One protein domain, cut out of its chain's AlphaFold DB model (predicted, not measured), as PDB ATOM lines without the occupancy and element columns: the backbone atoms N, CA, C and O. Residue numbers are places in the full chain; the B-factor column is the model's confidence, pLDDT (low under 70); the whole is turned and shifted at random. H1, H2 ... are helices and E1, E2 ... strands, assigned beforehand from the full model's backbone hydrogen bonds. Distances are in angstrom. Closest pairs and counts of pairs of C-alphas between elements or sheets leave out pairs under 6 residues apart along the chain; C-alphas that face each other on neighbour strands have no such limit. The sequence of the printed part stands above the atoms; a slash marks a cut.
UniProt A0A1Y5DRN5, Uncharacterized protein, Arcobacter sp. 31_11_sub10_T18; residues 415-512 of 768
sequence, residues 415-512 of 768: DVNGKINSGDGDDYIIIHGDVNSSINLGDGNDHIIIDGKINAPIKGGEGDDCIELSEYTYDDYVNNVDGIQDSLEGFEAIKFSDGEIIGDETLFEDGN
ATOM      1  N   ASP A 415     -20.644 -34.265 -40.236       98.81
ATOM      2  CA  ASP A 415     -21.888 -35.041 -40.104       98.81
ATOM      3  C   ASP A 415     -21.949 -36.218 -41.102       98.81
ATOM      4  O   ASP A 415     -21.818 -36.048 -42.323       98.81
ATOM      5  N   VAL A 416     -22.310 -37.411 -40.612       98.81
ATOM      6  CA  VAL A 416     -22.547 -38.611 -41.437       98.81
ATOM      7  C   VAL A 416     -23.980 -38.607 -41.974       98.81
ATOM      8  O   VAL A 416     -24.909 -39.219 -41.446       98.81
ATOM      9  N   ASN A 417     -24.168 -37.867 -43.063       98.69
ATOM     10  CA  ASN A 417     -25.406 -37.793 -43.844       98.69
ATOM     11  C   ASN A 417     -25.539 -38.950 -44.854       98.69
ATOM     12  O   ASN A 417     -26.647 -39.303 -45.283       98.69
ATOM     13  N   GLY A 418     -24.406 -39.529 -45.242       98.38
ATOM     14  CA  GLY A 418     -24.253 -40.706 -46.083       98.38
ATOM     15  C   GLY A 418     -24.353 -42.035 -45.329       98.38
ATOM     16  O   GLY A 418     -24.290 -42.066 -44.107       98.38
ATOM     17  N   LYS A 419     -24.545 -43.146 -46.049       98.69
ATOM     18  CA  LYS A 419     -24.458 -44.480 -45.434       98.69
ATOM     19  C   LYS A 419     -22.994 -44.859 -45.243       98.69
ATOM     20  O   LYS A 419     -22.207 -44.586 -46.140       98.69
ATOM     21  N   ILE A 420     -22.699 -45.590 -44.178       98.88
ATOM     22  CA  ILE A 420     -21.457 -46.356 -44.056       98.88
ATOM     23  C   ILE A 420     -21.841 -47.838 -44.058       98.88
ATOM     24  O   ILE A 420     -22.868 -48.223 -43.487       98.88
ATOM     25  N   ASN A 421     -21.061 -48.628 -44.779       98.81
ATOM     26  CA  ASN A 421     -20.821 -50.039 -44.514       98.81
ATOM     27  C   ASN A 421     -19.286 -50.141 -44.490       98.81
ATOM     28  O   ASN A 421     -18.674 -49.551 -45.384       98.81
ATOM     29  N   SER A 422     -18.687 -50.776 -43.488       96.88
ATOM     30  CA  SER A 422     -17.302 -51.250 -43.600       96.88
ATOM     31  C   SER A 422     -17.355 -52.610 -44.310       96.88
ATOM     32  O   SER A 422     -17.784 -52.596 -45.469       96.88
ATOM     33  N   GLY A 423     -17.159 -53.751 -43.638       97.88
ATOM     34  CA  GLY A 423     -17.559 -55.042 -44.216       97.88
ATOM     35  C   GLY A 423     -17.182 -56.286 -43.413       97.88
ATOM     36  O   GLY A 423     -17.827 -56.585 -42.409       97.88
ATOM     37  N   ASP A 424     -16.229 -57.064 -43.918       93.31
ATOM     38  CA  ASP A 424     -15.788 -58.339 -43.332       93.31
ATOM     39  C   ASP A 424     -14.341 -58.186 -42.787       93.31
ATOM     40  O   ASP A 424     -13.377 -58.461 -43.504       93.31
ATOM     41  N   GLY A 425     -14.177 -57.779 -41.519       89.31
ATOM     42  CA  GLY A 425     -12.885 -57.673 -40.807       89.31
ATOM     43  C   GLY A 425     -12.979 -56.865 -39.500       89.31
ATOM     44  O   GLY A 425     -14.065 -56.432 -39.145       89.31
ATOM     45  N   ASP A 426     -11.893 -56.711 -38.726       89.50
ATOM     46  CA  ASP A 426     -11.941 -56.058 -37.399       89.50
ATOM     47  C   ASP A 426     -11.866 -54.514 -37.518       89.50
ATOM     48  O   ASP A 426     -10.791 -53.917 -37.413       89.50
ATOM     49  N   ASP A 427     -13.015 -53.865 -37.735       88.12
ATOM     50  CA  ASP A 427     -13.108 -52.451 -38.140       88.12
ATOM     51  C   ASP A 427     -12.943 -51.408 -37.011       88.12
ATOM     52  O   ASP A 427     -13.405 -51.595 -35.881       88.12
ATOM     53  N   TYR A 428     -12.390 -50.229 -37.340       90.25
ATOM     54  CA  TYR A 428     -12.228 -49.096 -36.415       90.25
ATOM     55  C   TYR A 428     -12.750 -47.757 -36.978       90.25
ATOM     56  O   TYR A 428     -12.149 -47.136 -37.857       90.25
ATOM     57  N   ILE A 429     -13.851 -47.235 -36.422       93.62
ATOM     58  CA  ILE A 429     -14.533 -46.035 -36.947       93.62
ATOM     59  C   ILE A 429     -14.627 -44.910 -35.904       93.62
ATOM     60  O   ILE A 429     -15.133 -45.111 -34.802       93.62
ATOM     61  N   ILE A 430     -14.236 -43.686 -36.271       91.31
ATOM     62  CA  ILE A 430     -14.371 -42.464 -35.461       91.31
ATOM     63  C   ILE A 430     -15.275 -41.457 -36.184       91.31
ATOM     64  O   ILE A 430     -15.022 -41.086 -37.331       91.31
ATOM     65  N   ILE A 431     -16.321 -40.964 -35.514       97.12
ATOM     66  CA  ILE A 431     -17.222 -39.932 -36.054       97.12
ATOM     67  C   ILE A 431     -17.416 -38.806 -35.033       97.12
ATOM     68  O   ILE A 431     -18.050 -38.990 -33.990       97.12
ATOM     69  N   HIS A 432     -16.937 -37.608 -35.365       94.81
ATOM     70  CA  HIS A 432     -17.052 -36.437 -34.497       94.81
ATOM     71  C   HIS A 432     -18.382 -35.662 -34.665       94.81
ATOM     72  O   HIS A 432     -18.793 -34.947 -33.747       94.81
ATOM     73  N   GLY A 433     -19.083 -35.814 -35.799       96.81
ATOM     74  CA  GLY A 433     -20.373 -35.159 -36.096       96.81
ATOM     75  C   GLY A 433     -21.637 -36.009 -35.864       96.81
ATOM     76  O   GLY A 433     -21.590 -37.123 -35.341       96.81
ATOM     77  N   ASP A 434     -22.812 -35.488 -36.249       98.69
ATOM     78  CA  ASP A 434     -24.099 -36.192 -36.100       98.69
ATOM     79  C   ASP A 434     -24.245 -37.335 -37.134       98.69
ATOM     80  O   ASP A 434     -24.179 -37.131 -38.352       98.69
ATOM     81  N   VAL A 435     -24.570 -38.542 -36.658       98.75
ATOM     82  CA  VAL A 435     -24.905 -39.710 -37.487       98.75
ATOM     83  C   VAL A 435     -26.363 -39.630 -37.939       98.75
ATOM     84  O   VAL A 435     -27.306 -39.966 -37.216       98.75
ATOM     85  N   ASN A 436     -26.552 -39.172 -39.175       98.56
ATOM     86  CA  ASN A 436     -27.839 -38.874 -39.806       98.56
ATOM     87  C   ASN A 436     -28.318 -39.950 -40.806       98.56
ATOM     88  O   ASN A 436     -29.463 -39.896 -41.269       98.56
ATOM     89  N   SER A 437     -27.479 -40.940 -41.116       98.62
ATOM     90  CA  SER A 437     -27.774 -42.092 -41.980       98.62
ATOM     91  C   SER A 437     -27.338 -43.409 -41.334       98.62
ATOM     92  O   SER A 437     -26.676 -43.419 -40.306       98.62
ATOM     93  N   SER A 438     -27.767 -44.538 -41.906       98.31
ATOM     94  CA  SER A 438     -27.486 -45.856 -41.328       98.31
ATOM     95  C   SER A 438     -26.022 -46.262 -41.485       98.31
ATOM     96  O   SER A 438     -25.524 -46.243 -42.617       98.31
ATOM     97  N   ILE A 439     -25.435 -46.738 -40.392       98.88
ATOM     98  CA  ILE A 439     -24.142 -47.425 -40.353       98.88
ATOM     99  C   ILE A 439     -24.404 -48.928 -40.192       98.88
ATOM    100  O   ILE A 439     -25.310 -49.335 -39.458       98.88
ATOM    101  N   ASN A 440     -23.633 -49.732 -40.908       98.81
ATOM    102  CA  ASN A 440     -23.392 -51.144 -40.641       98.81
ATOM    103  C   ASN A 440     -21.874 -51.256 -40.482       98.81
ATOM    104  O   ASN A 440     -21.175 -50.622 -41.272       98.81
ATOM    105  N   LEU A 441     -21.394 -51.996 -39.491       98.44
ATOM    106  CA  LEU A 441     -20.007 -52.449 -39.458       98.44
ATOM    107  C   LEU A 441     -19.995 -53.777 -40.250       98.44
ATOM    108  O   LEU A 441     -20.503 -53.736 -41.385       98.44
ATOM    109  N   GLY A 442     -19.712 -54.951 -39.672       98.25
ATOM    110  CA  GLY A 442     -20.164 -56.197 -40.316       98.25
ATOM    111  C   GLY A 442     -19.812 -57.529 -39.653       98.25
ATOM    112  O   GLY A 442     -20.328 -57.841 -38.578       98.25
ATOM    113  N   ASP A 443     -19.089 -58.391 -40.364       95.94
ATOM    114  CA  ASP A 443     -18.674 -59.712 -39.875       95.94
ATOM    115  C   ASP A 443     -17.241 -59.580 -39.301       95.94
ATOM    116  O   ASP A 443     -16.265 -60.016 -39.912       95.94
ATOM    117  N   GLY A 444     -17.131 -58.954 -38.120       91.94
ATOM    118  CA  GLY A 444     -15.878 -58.506 -37.494       91.94
ATOM    119  C   GLY A 444     -15.985 -58.301 -35.978       91.94
ATOM    120  O   GLY A 444     -17.016 -58.617 -35.386       91.94
ATOM    121  N   ASN A 445     -14.922 -57.836 -35.310       92.31
ATOM    122  CA  ASN A 445     -14.936 -57.444 -33.889       92.31
ATOM    123  C   ASN A 445     -14.839 -55.913 -33.752       92.31
ATOM    124  O   ASN A 445     -13.818 -55.369 -33.325       92.31
ATOM    125  N   ASP A 446     -15.911 -55.225 -34.137       94.00
ATOM    126  CA  ASP A 446     -15.820 -53.840 -34.609       94.00
ATOM    127  C   ASP A 446     -15.844 -52.798 -33.472       94.00
ATOM    128  O   ASP A 446     -16.675 -52.879 -32.559       94.00
ATOM    129  N   HIS A 447     -14.999 -51.759 -33.539       93.88
ATOM    130  CA  HIS A 447     -14.936 -50.654 -32.562       93.88
ATOM    131  C   HIS A 447     -15.337 -49.320 -33.205       93.88
ATOM    132  O   HIS A 447     -14.612 -48.750 -34.017       93.88
ATOM    133  N   ILE A 448     -16.479 -48.756 -32.789       97.50
ATOM    134  CA  ILE A 448     -16.942 -47.432 -33.250       97.50
ATOM    135  C   ILE A 448     -17.022 -46.383 -32.123       97.50
ATOM    136  O   ILE A 448     -17.609 -46.609 -31.065       97.50
ATOM    137  N   ILE A 449     -16.474 -45.188 -32.359       95.19
ATOM    138  CA  ILE A 449     -16.502 -44.027 -31.456       95.19
ATOM    139  C   ILE A 449     -17.347 -42.913 -32.080       95.19
ATOM    140  O   ILE A 449     -17.119 -42.522 -33.225       95.19
ATOM    141  N   ILE A 450     -18.322 -42.382 -31.332       97.94
ATOM    142  CA  ILE A 450     -19.220 -41.320 -31.811       97.94
ATOM    143  C   ILE A 450     -19.327 -40.191 -30.783       97.94
ATOM    144  O   ILE A 450     -19.894 -40.369 -29.698       97.94
ATOM    145  N   ASP A 451     -18.854 -39.001 -31.160       96.62
ATOM    146  CA  ASP A 451     -18.996 -37.796 -30.335       96.62
ATOM    147  C   ASP A 451     -20.322 -37.056 -30.557       96.62
ATOM    148  O   ASP A 451     -20.808 -36.384 -29.645       96.62
ATOM    149  N   GLY A 452     -20.919 -37.172 -31.748       95.75
ATOM    150  CA  GLY A 452     -22.179 -36.511 -32.095       95.75
ATOM    151  C   GLY A 452     -23.444 -37.307 -31.755       95.75
ATOM    152  O   GLY A 452     -23.450 -38.268 -30.979       95.75
ATOM    153  N   LYS A 453     -24.580 -36.890 -32.327       97.94
ATOM    154  CA  LYS A 453     -25.887 -37.525 -32.083       97.94
ATOM    155  C   LYS A 453     -26.194 -38.640 -33.063       97.94
ATOM    156  O   LYS A 453     -25.976 -38.520 -34.262       97.94
ATOM    157  N   ILE A 454     -26.849 -39.681 -32.562       98.38
ATOM    158  CA  ILE A 454     -27.268 -40.839 -33.350       98.38
ATOM    159  C   ILE A 454     -28.744 -40.673 -33.729       98.38
ATOM    160  O   ILE A 454     -29.657 -41.022 -32.977       98.38
ATOM    161  N   ASN A 455     -28.972 -40.107 -34.916       97.56
ATOM    162  CA  ASN A 455     -30.295 -39.849 -35.497       97.56
ATOM    163  C   ASN A 455     -30.790 -41.002 -36.408       97.56
ATOM    164  O   ASN A 455     -31.921 -40.958 -36.906       97.56
ATOM    165  N   ALA A 456     -29.960 -42.028 -36.633       98.06
ATOM    166  CA  ALA A 456     -30.213 -43.173 -37.510       98.06
ATOM    167  C   ALA A 456     -29.678 -44.497 -36.908       98.06
ATOM    168  O   ALA A 456     -28.954 -44.452 -35.917       98.06
ATOM    169  N   PRO A 457     -30.048 -45.678 -37.451       98.31
ATOM    170  CA  PRO A 457     -29.608 -46.961 -36.901       98.31
ATOM    171  C   PRO A 457     -28.128 -47.258 -37.163       98.31
ATOM    172  O   PRO A 457     -27.636 -46.995 -38.262       98.31
ATOM    173  N   ILE A 458     -27.479 -47.880 -36.183       98.75
ATOM    174  CA  ILE A 458     -26.096 -48.363 -36.216       98.75
ATOM    175  C   ILE A 458     -26.113 -49.836 -35.816       98.75
ATOM    176  O   ILE A 458     -26.890 -50.250 -34.946       98.75
ATOM    177  N   LYS A 459     -25.273 -50.624 -36.473       98.69
ATOM    178  CA  LYS A 459     -25.136 -52.061 -36.262       98.69
ATOM    179  C   LYS A 459     -23.653 -52.394 -36.230       98.69
ATOM    180  O   LYS A 459     -22.976 -51.911 -37.132       98.69
ATOM    181  N   GLY A 460     -23.211 -53.228 -35.295       97.69
ATOM    182  CA  GLY A 460     -22.121 -54.172 -35.553       97.69
ATOM    183  C   GLY A 460     -22.599 -55.255 -36.533       97.69
ATOM    184  O   GLY A 460     -23.333 -54.943 -37.486       97.69
ATOM    185  N   GLY A 461     -22.361 -56.532 -36.237       97.81
ATOM    186  CA  GLY A 461     -22.963 -57.615 -37.026       97.81
ATOM    187  C   GLY A 461     -22.807 -59.027 -36.461       97.81
ATOM    188  O   GLY A 461     -23.700 -59.480 -35.734       97.81
ATOM    189  N   GLU A 462     -21.764 -59.750 -36.878       96.81
ATOM    190  CA  GLU A 462     -21.443 -61.118 -36.429       96.81
ATOM    191  C   GLU A 462     -20.032 -61.238 -35.792       96.81
ATOM    192  O   GLU A 462     -19.228 -62.067 -36.216       96.81
ATOM    193  N   GLY A 463     -19.778 -60.530 -34.681       94.50
ATOM    194  CA  GLY A 463     -18.640 -60.809 -33.784       94.50
ATOM    195  C   GLY A 463     -18.809 -60.281 -32.351       94.50
ATOM    196  O   GLY A 463     -19.908 -60.366 -31.798       94.50
ATOM    197  N   ASP A 464     -17.717 -59.827 -31.719       95.12
ATOM    198  CA  ASP A 464     -17.699 -59.252 -30.359       95.12
ATOM    199  C   ASP A 464     -17.570 -57.700 -30.411       95.12
ATOM    200  O   ASP A 464     -16.559 -57.126 -30.012       95.12
ATOM    201  N   ASP A 465     -18.616 -57.018 -30.901       96.69
ATOM    202  CA  ASP A 465     -18.620 -55.579 -31.255       96.69
ATOM    203  C   ASP A 465     -18.667 -54.598 -30.056       96.69
ATOM    204  O   ASP A 465     -19.374 -54.831 -29.063       96.69
ATOM    205  N   CYS A 466     -18.035 -53.418 -30.167       96.69
ATOM    206  CA  CYS A 466     -18.058 -52.369 -29.137       96.69
ATOM    207  C   CYS A 466     -18.289 -50.927 -29.657       96.69
ATOM    208  O   CYS A 466     -17.943 -50.554 -30.778       96.69
ATOM    209  N   ILE A 467     -18.923 -50.083 -28.826       98.25
ATOM    210  CA  ILE A 467     -19.257 -48.688 -29.180       98.25
ATOM    211  C   ILE A 467     -19.080 -47.686 -28.029       98.25
ATOM    212  O   ILE A 467     -19.558 -47.905 -26.911       98.25
ATOM    213  N   GLU A 468     -18.466 -46.536 -28.325       97.62
ATOM    214  CA  GLU A 468     -18.306 -45.395 -27.412       97.62
ATOM    215  C   GLU A 468     -19.196 -44.202 -27.793       97.62
ATOM    216  O   GLU A 468     -19.326 -43.853 -28.966       97.62
ATOM    217  N   LEU A 469     -19.817 -43.568 -26.789       97.69
ATOM    218  CA  LEU A 469     -20.867 -42.557 -26.970       97.69
ATOM    219  C   LEU A 469     -20.626 -41.290 -26.125       97.69
ATOM    220  O   LEU A 469     -21.085 -41.204 -24.979       97.69
ATOM    221  N   SER A 470     -19.968 -40.268 -26.684       94.25
ATOM    222  CA  SER A 470     -19.532 -39.088 -25.907       94.25
ATOM    223  C   SER A 470     -20.627 -38.046 -25.621       94.25
ATOM    224  O   SER A 470     -20.498 -37.284 -24.663       94.25
ATOM    225  N   GLU A 471     -21.737 -38.028 -26.372       95.12
ATOM    226  CA  GLU A 471     -22.912 -37.166 -26.099       95.12
ATOM    227  C   GLU A 471     -24.012 -37.853 -25.255       95.12
ATOM    228  O   GLU A 471     -24.991 -37.204 -24.872       95.12
ATOM    229  N   TYR A 472     -23.884 -39.150 -24.932       97.38
ATOM    230  CA  TYR A 472     -24.910 -39.914 -24.201       97.38
ATOM    231  C   TYR A 472     -24.399 -40.416 -22.846       97.38
ATOM    232  O   TYR A 472     -23.336 -41.027 -22.756       97.38
ATOM    233  N   THR A 473     -25.164 -40.196 -21.774       97.94
ATOM    234  CA  THR A 473     -24.926 -40.851 -20.471       97.94
ATOM    235  C   THR A 473     -25.691 -42.172 -20.373       97.94
ATOM    236  O   THR A 473     -26.692 -42.371 -21.074       97.94
ATOM    237  N   TYR A 474     -25.314 -43.055 -19.444       97.81
ATOM    238  CA  TYR A 474     -26.121 -44.248 -19.159       97.81
ATOM    239  C   TYR A 474     -27.553 -43.894 -18.695       97.81
ATOM    240  O   TYR A 474     -28.512 -44.596 -19.030       97.81
ATOM    241  N   ASP A 475     -27.745 -42.772 -17.986       98.19
ATOM    242  CA  ASP A 475     -29.081 -42.296 -17.589       98.19
ATOM    243  C   ASP A 475     -29.899 -41.846 -18.828       98.19
ATOM    244  O   ASP A 475     -31.101 -42.122 -18.911       98.19
ATOM    245  N   ASP A 476     -29.270 -41.241 -19.844       98.19
ATOM    246  CA  ASP A 476     -29.912 -40.901 -21.127       98.19
ATOM    247  C   ASP A 476     -30.272 -42.155 -21.940       98.19
ATOM    248  O   ASP A 476     -31.402 -42.266 -22.437       98.19
ATOM    249  N   TYR A 477     -29.372 -43.145 -21.990       97.81
ATOM    250  CA  TYR A 477     -29.639 -44.454 -22.589       97.81
ATOM    251  C   TYR A 477     -30.828 -45.144 -21.917       97.81
ATOM    252  O   TYR A 477     -31.781 -45.521 -22.595       97.81
ATOM    253  N   VAL A 478     -30.861 -45.238 -20.582       97.19
ATOM    254  CA  VAL A 478     -31.968 -45.854 -19.822       97.19
ATOM    255  C   VAL A 478     -33.310 -45.138 -20.037       97.19
ATOM    256  O   VAL A 478     -34.362 -45.786 -20.018       97.19
ATOM    257  N   ASN A 479     -33.300 -43.822 -20.268       97.75
ATOM    258  CA  ASN A 479     -34.503 -43.049 -20.595       97.75
ATOM    259  C   ASN A 479     -34.871 -43.072 -22.098       97.75
ATOM    260  O   ASN A 479     -35.933 -42.549 -22.452       97.75
ATOM    261  N   ASN A 480     -34.053 -43.711 -22.942       96.75
ATOM    262  CA  ASN A 480     -34.146 -43.751 -24.404       96.75
ATOM    263  C   ASN A 480     -34.230 -42.342 -25.027       96.75
ATOM    264  O   ASN A 480     -35.176 -42.003 -25.747       96.75
ATOM    265  N   VAL A 481     -33.265 -41.488 -24.669       96.75
ATOM    266  CA  VAL A 481     -33.101 -40.144 -25.241       96.75
ATOM    267  C   VAL A 481     -32.725 -40.242 -26.720       96.75
ATOM    268  O   VAL A 481     -31.984 -41.133 -27.123       96.75
ATOM    269  N   ASP A 482     -33.321 -39.361 -27.526       94.94
ATOM    270  CA  ASP A 482     -33.245 -39.268 -28.993       94.94
ATOM    271  C   ASP A 482     -33.560 -40.564 -29.796       94.94
ATOM    272  O   ASP A 482     -33.760 -40.496 -31.005       94.94
ATOM    273  N   GLY A 483     -33.792 -41.700 -29.125       95.94
ATOM    274  CA  GLY A 483     -34.113 -43.006 -29.713       95.94
ATOM    275  C   GLY A 483     -33.000 -44.053 -29.591       95.94
ATOM    276  O   GLY A 483     -33.137 -45.124 -30.170       95.94
ATOM    277  N   ILE A 484     -31.930 -43.777 -28.836       96.44
ATOM    278  CA  ILE A 484     -30.692 -44.574 -28.801       96.44
ATOM    279  C   ILE A 484     -30.879 -46.094 -28.574       96.44
ATOM    280  O   ILE A 484     -30.199 -46.882 -29.224       96.44
ATOM    281  N   GLN A 485     -31.840 -46.544 -27.749       95.69
ATOM    282  CA  GLN A 485     -32.121 -47.987 -27.557       95.69
ATOM    283  C   GLN A 485     -32.776 -48.659 -28.776       95.69
ATOM    284  O   GLN A 485     -32.766 -49.882 -28.879       95.69
ATOM    285  N   ASP A 486     -33.425 -47.881 -29.641       94.44
ATOM    286  CA  ASP A 486     -34.030 -48.345 -30.894       94.44
ATOM    287  C   ASP A 486     -33.076 -48.140 -32.098       94.44
ATOM    288  O   ASP A 486     -33.394 -48.602 -33.197       94.44
ATOM    289  N   SER A 487     -31.942 -47.447 -31.904       96.81
ATOM    290  CA  SER A 487     -30.925 -47.177 -32.936       96.81
ATOM    291  C   SER A 487     -29.770 -48.183 -32.948       96.81
ATOM    292  O   SER A 487     -29.236 -48.421 -34.023       96.81
ATOM    293  N   LEU A 488     -29.383 -48.763 -31.808       97.88
ATOM    294  CA  LEU A 488     -28.247 -49.694 -31.702       97.88
ATOM    295  C   LEU A 488     -28.710 -51.167 -31.764       97.88
ATOM    296  O   LEU A 488     -29.607 -51.561 -31.015       97.88
ATOM    297  N   GLU A 489     -28.109 -51.991 -32.633       97.44
ATOM    298  CA  GLU A 489     -28.429 -53.427 -32.789       97.44
ATOM    299  C   GLU A 489     -27.188 -54.264 -33.157       97.44
ATOM    300  O   GLU A 489     -26.702 -54.129 -34.273       97.44
ATOM    301  N   GLY A 490     -26.769 -55.189 -32.280       96.38
ATOM    302  CA  GLY A 490     -25.501 -55.931 -32.412       96.38
ATOM    303  C   GLY A 490     -24.367 -55.073 -31.863       96.38
ATOM    304  O   GLY A 490     -23.901 -54.196 -32.575       96.38
ATOM    305  N   PHE A 491     -24.112 -55.217 -30.559       98.06
ATOM    306  CA  PHE A 491     -23.095 -54.517 -29.771       98.06
ATOM    307  C   PHE A 491     -22.980 -55.241 -28.429       98.06
ATOM    308  O   PHE A 491     -23.887 -55.186 -27.585       98.06
ATOM    309  N   GLU A 492     -21.852 -55.906 -28.242       97.94
ATOM    310  CA  GLU A 492     -21.544 -56.749 -27.099       97.94
ATOM    311  C   GLU A 492     -21.016 -55.899 -25.935       97.94
ATOM    312  O   GLU A 492     -21.193 -56.286 -24.772       97.94
ATOM    313  N   ALA A 493     -20.494 -54.696 -26.223       96.81
ATOM    314  CA  ALA A 493     -20.209 -53.656 -25.238       96.81
ATOM    315  C   ALA A 493     -20.575 -52.219 -25.684       96.81
ATOM    316  O   ALA A 493     -20.476 -51.847 -26.847       96.81
ATOM    317  N   ILE A 494     -21.012 -51.384 -24.729       98.19
ATOM    318  CA  ILE A 494     -21.381 -49.968 -24.923       98.19
ATOM    319  C   ILE A 494     -20.810 -49.127 -23.770       98.19
ATOM    320  O   ILE A 494     -21.134 -49.384 -22.605       98.19
ATOM    321  N   LYS A 495     -20.021 -48.098 -24.092       96.88
ATOM    322  CA  LYS A 495     -19.337 -47.183 -23.159       96.88
ATOM    323  C   LYS A 495     -19.905 -45.769 -23.289       96.88
ATOM    324  O   LYS A 495     -20.030 -45.230 -24.385       96.88
ATOM    325  N   PHE A 496     -20.297 -45.177 -22.160       97.50
ATOM    326  CA  PHE A 496     -21.003 -43.891 -22.114       97.50
ATOM    327  C   PHE A 496     -20.115 -42.746 -21.616       97.50
ATOM    328  O   PHE A 496     -19.169 -42.952 -20.855       97.50
ATOM    329  N   SER A 497     -20.485 -41.512 -21.970       95.44
ATOM    330  CA  SER A 497     -19.802 -40.263 -21.581       95.44
ATOM    331  C   SER A 497     -19.628 -40.029 -20.070       95.44
ATOM    332  O   SER A 497     -18.779 -39.234 -19.656       95.44
ATOM    333  N   ASP A 498     -20.414 -40.700 -19.222       90.88
ATOM    334  CA  ASP A 498     -20.279 -40.678 -17.761       90.88
ATOM    335  C   ASP A 498     -19.368 -41.786 -17.197       90.88
ATOM    336  O   ASP A 498     -19.144 -41.840 -15.982       90.88
ATOM    337  N   GLY A 499     -18.787 -42.618 -18.067       87.19
ATOM    338  CA  GLY A 499     -17.874 -43.709 -17.723       87.19
ATOM    339  C   GLY A 499     -18.564 -44.961 -17.180       87.19
ATOM    340  O   GLY A 499     -17.887 -45.825 -16.625       87.19
ATOM    341  N   GLU A 500     -19.891 -45.071 -17.292       94.75
ATOM    342  CA  GLU A 500     -20.579 -46.352 -17.103       94.75
ATOM    343  C   GLU A 500     -20.497 -47.185 -18.399       94.75
ATOM    344  O   GLU A 500     -20.483 -46.641 -19.505       94.75
ATOM    345  N   ILE A 501     -20.422 -48.511 -18.254       95.69
ATOM    346  CA  ILE A 501     -20.297 -49.478 -19.355       95.69
ATOM    347  C   ILE A 501     -21.392 -50.547 -19.215       95.69
ATOM    348  O   ILE A 501     -21.698 -51.018 -18.113       95.69
ATOM    349  N   ILE A 502     -21.988 -50.933 -20.342       95.94
ATOM    350  CA  ILE A 502     -22.830 -52.126 -20.503       95.94
ATOM    351  C   ILE A 502     -22.033 -53.134 -21.331       95.94
ATOM    352  O   ILE A 502     -21.412 -52.733 -22.304       95.94
ATOM    353  N   GLY A 503     -22.116 -54.427 -21.009       95.81
ATOM    354  CA  GLY A 503     -21.520 -55.486 -21.831       95.81
ATOM    355  C   GLY A 503     -20.232 -56.052 -21.250       95.81
ATOM    356  O   GLY A 503     -20.135 -56.157 -20.021       95.81
ATOM    357  N   ASP A 504     -19.289 -56.441 -22.111       90.50
ATOM    358  CA  ASP A 504     -17.945 -56.844 -21.686       90.50
ATOM    359  C   ASP A 504     -16.963 -55.660 -21.708       90.50
ATOM    360  O   ASP A 504     -16.665 -55.071 -22.742       90.50
ATOM    361  N   GLU A 505     -16.467 -55.298 -20.527       89.25
ATOM    362  CA  GLU A 505     -15.571 -54.157 -20.311       89.25
ATOM    363  C   GLU A 505     -14.194 -54.375 -20.965       89.25
ATOM    364  O   GLU A 505     -13.516 -53.398 -21.277       89.25
ATOM    365  N   THR A 506     -13.793 -55.626 -21.245       84.00
ATOM    366  CA  THR A 506     -12.492 -55.907 -21.880       84.00
ATOM    367  C   THR A 506     -12.432 -55.546 -23.362       84.00
ATOM    368  O   THR A 506     -11.331 -55.432 -23.884       84.00
ATOM    369  N   LEU A 507     -13.571 -55.311 -24.025       85.56
ATOM    370  CA  LEU A 507     -13.614 -54.761 -25.391       85.56
ATOM    371  C   LEU A 507     -13.280 -53.253 -25.429       85.56
ATOM    372  O   LEU A 507     -13.202 -52.664 -26.499       85.56
ATOM    373  N   PHE A 508     -13.069 -52.629 -24.262       77.06
ATOM    374  CA  PHE A 508     -12.603 -51.247 -24.112       77.06
ATOM    375  C   PHE A 508     -11.307 -51.125 -23.283       77.06
ATOM    376  O   PHE A 508     -10.921 -50.003 -22.947       77.06
ATOM    377  N   GLU A 509     -10.646 -52.229 -22.899       55.50
ATOM    378  CA  GLU A 509      -9.306 -52.160 -22.293       55.50
ATOM    379  C   GLU A 509      -8.283 -51.937 -23.417       55.50
ATOM    380  O   GLU A 509      -7.883 -52.883 -24.087       55.50
ATOM    381  N   ASP A 510      -7.937 -50.660 -23.620       45.00
ATOM    382  CA  ASP A 510      -7.271 -50.060 -24.781       45.00
ATOM    383  C   ASP A 510      -6.579 -51.013 -25.770       45.00
ATOM    384  O   ASP A 510      -5.552 -51.635 -25.478       45.00
ATOM    385  N   GLY A 511      -7.006 -50.924 -27.030       39.34
ATOM    386  CA  GLY A 511      -6.239 -51.363 -28.189       39.34
ATOM    387  C   GLY A 511      -4.954 -50.555 -28.445       39.34
ATOM    388  O   GLY A 511      -4.575 -50.436 -29.605       39.34
ATOM    389  N   ASN A 512      -4.265 -50.049 -27.414       38.56
ATOM    390  CA  ASN A 512      -2.998 -49.312 -27.511       38.56
ATOM    391  C   ASN A 512      -1.916 -50.161 -28.202       38.56
ATOM    392  O   ASN A 512      -1.198 -50.928 -27.558       38.56
TER     393      ASN A 512
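AT A GLANCE: This is residues 415 to 512 of the 768 residues of an uncharacterized protein of Arcobacter sp. 31_11_sub10_T18 (UniProt A0A1Y5DRN5). With little regular structure, residues 420 to 469 wind in stacked turns, E1, E2 and E3 making one wall and short parallel pairings, residues 420 to 421, 439 to 440 and 458 to 459, the other. E4 and E5 extend the strand wall into a mixed sheet, E1 E2 E3 E4 E5, with H1 and H3 on opposite faces. The printed part has 98 residues, 33 in named elements, class mixed, ordered E1 E2 E3 H1 H2 E4 E5 H3; it is compact, radius of gyration of the C-alphas 12.2 A, spanning 32 by 31 by 22 A.

IN THESE COORDINATES: E1, residues 428 to 431, begins at C-alpha (-12.228, -49.096, -36.415) and is 10.4 A long. E2 is 447 to 450, E3 466 to 469, E4 493 to 496, E5 501 to 503, H1 474 to 479, H2 484 to 487; H3, 505 to 508, ends at C-alpha (-12.603, -51.247, -24.112).

HOW THE PARTS SIT: Parallel E1 and E2 have N 429 and O 447 at 2.9 A, parallel E2 and E3 N 450 and O 468 at 3.0 A, parallel E3 and E4 N 469 and O 495 at 2.9 A, and hairpin E4 and E5 N 494 and O 502 at 2.8 A. E3, H1 H2, E4 form a strand-helix-strand unit, parallel neighbour strands joined through helices, its crossover right-handed. H1 and H2 are close but not clearly touching, closest C-alphas Tyr 477 and Ile 484, 6.3 A. Every O i to N i+4 pair in H1 is within hydrogen-bond range; H2 and H3 are too short for one.

THE WHOLE: The farthest C-alphas, Asp 424 and Asn 479, are 33.2 A apart. The printed part has no cut; links E1 to E2 and E2 to E3 are long. Residues 509 to 512 have pLDDT under 70.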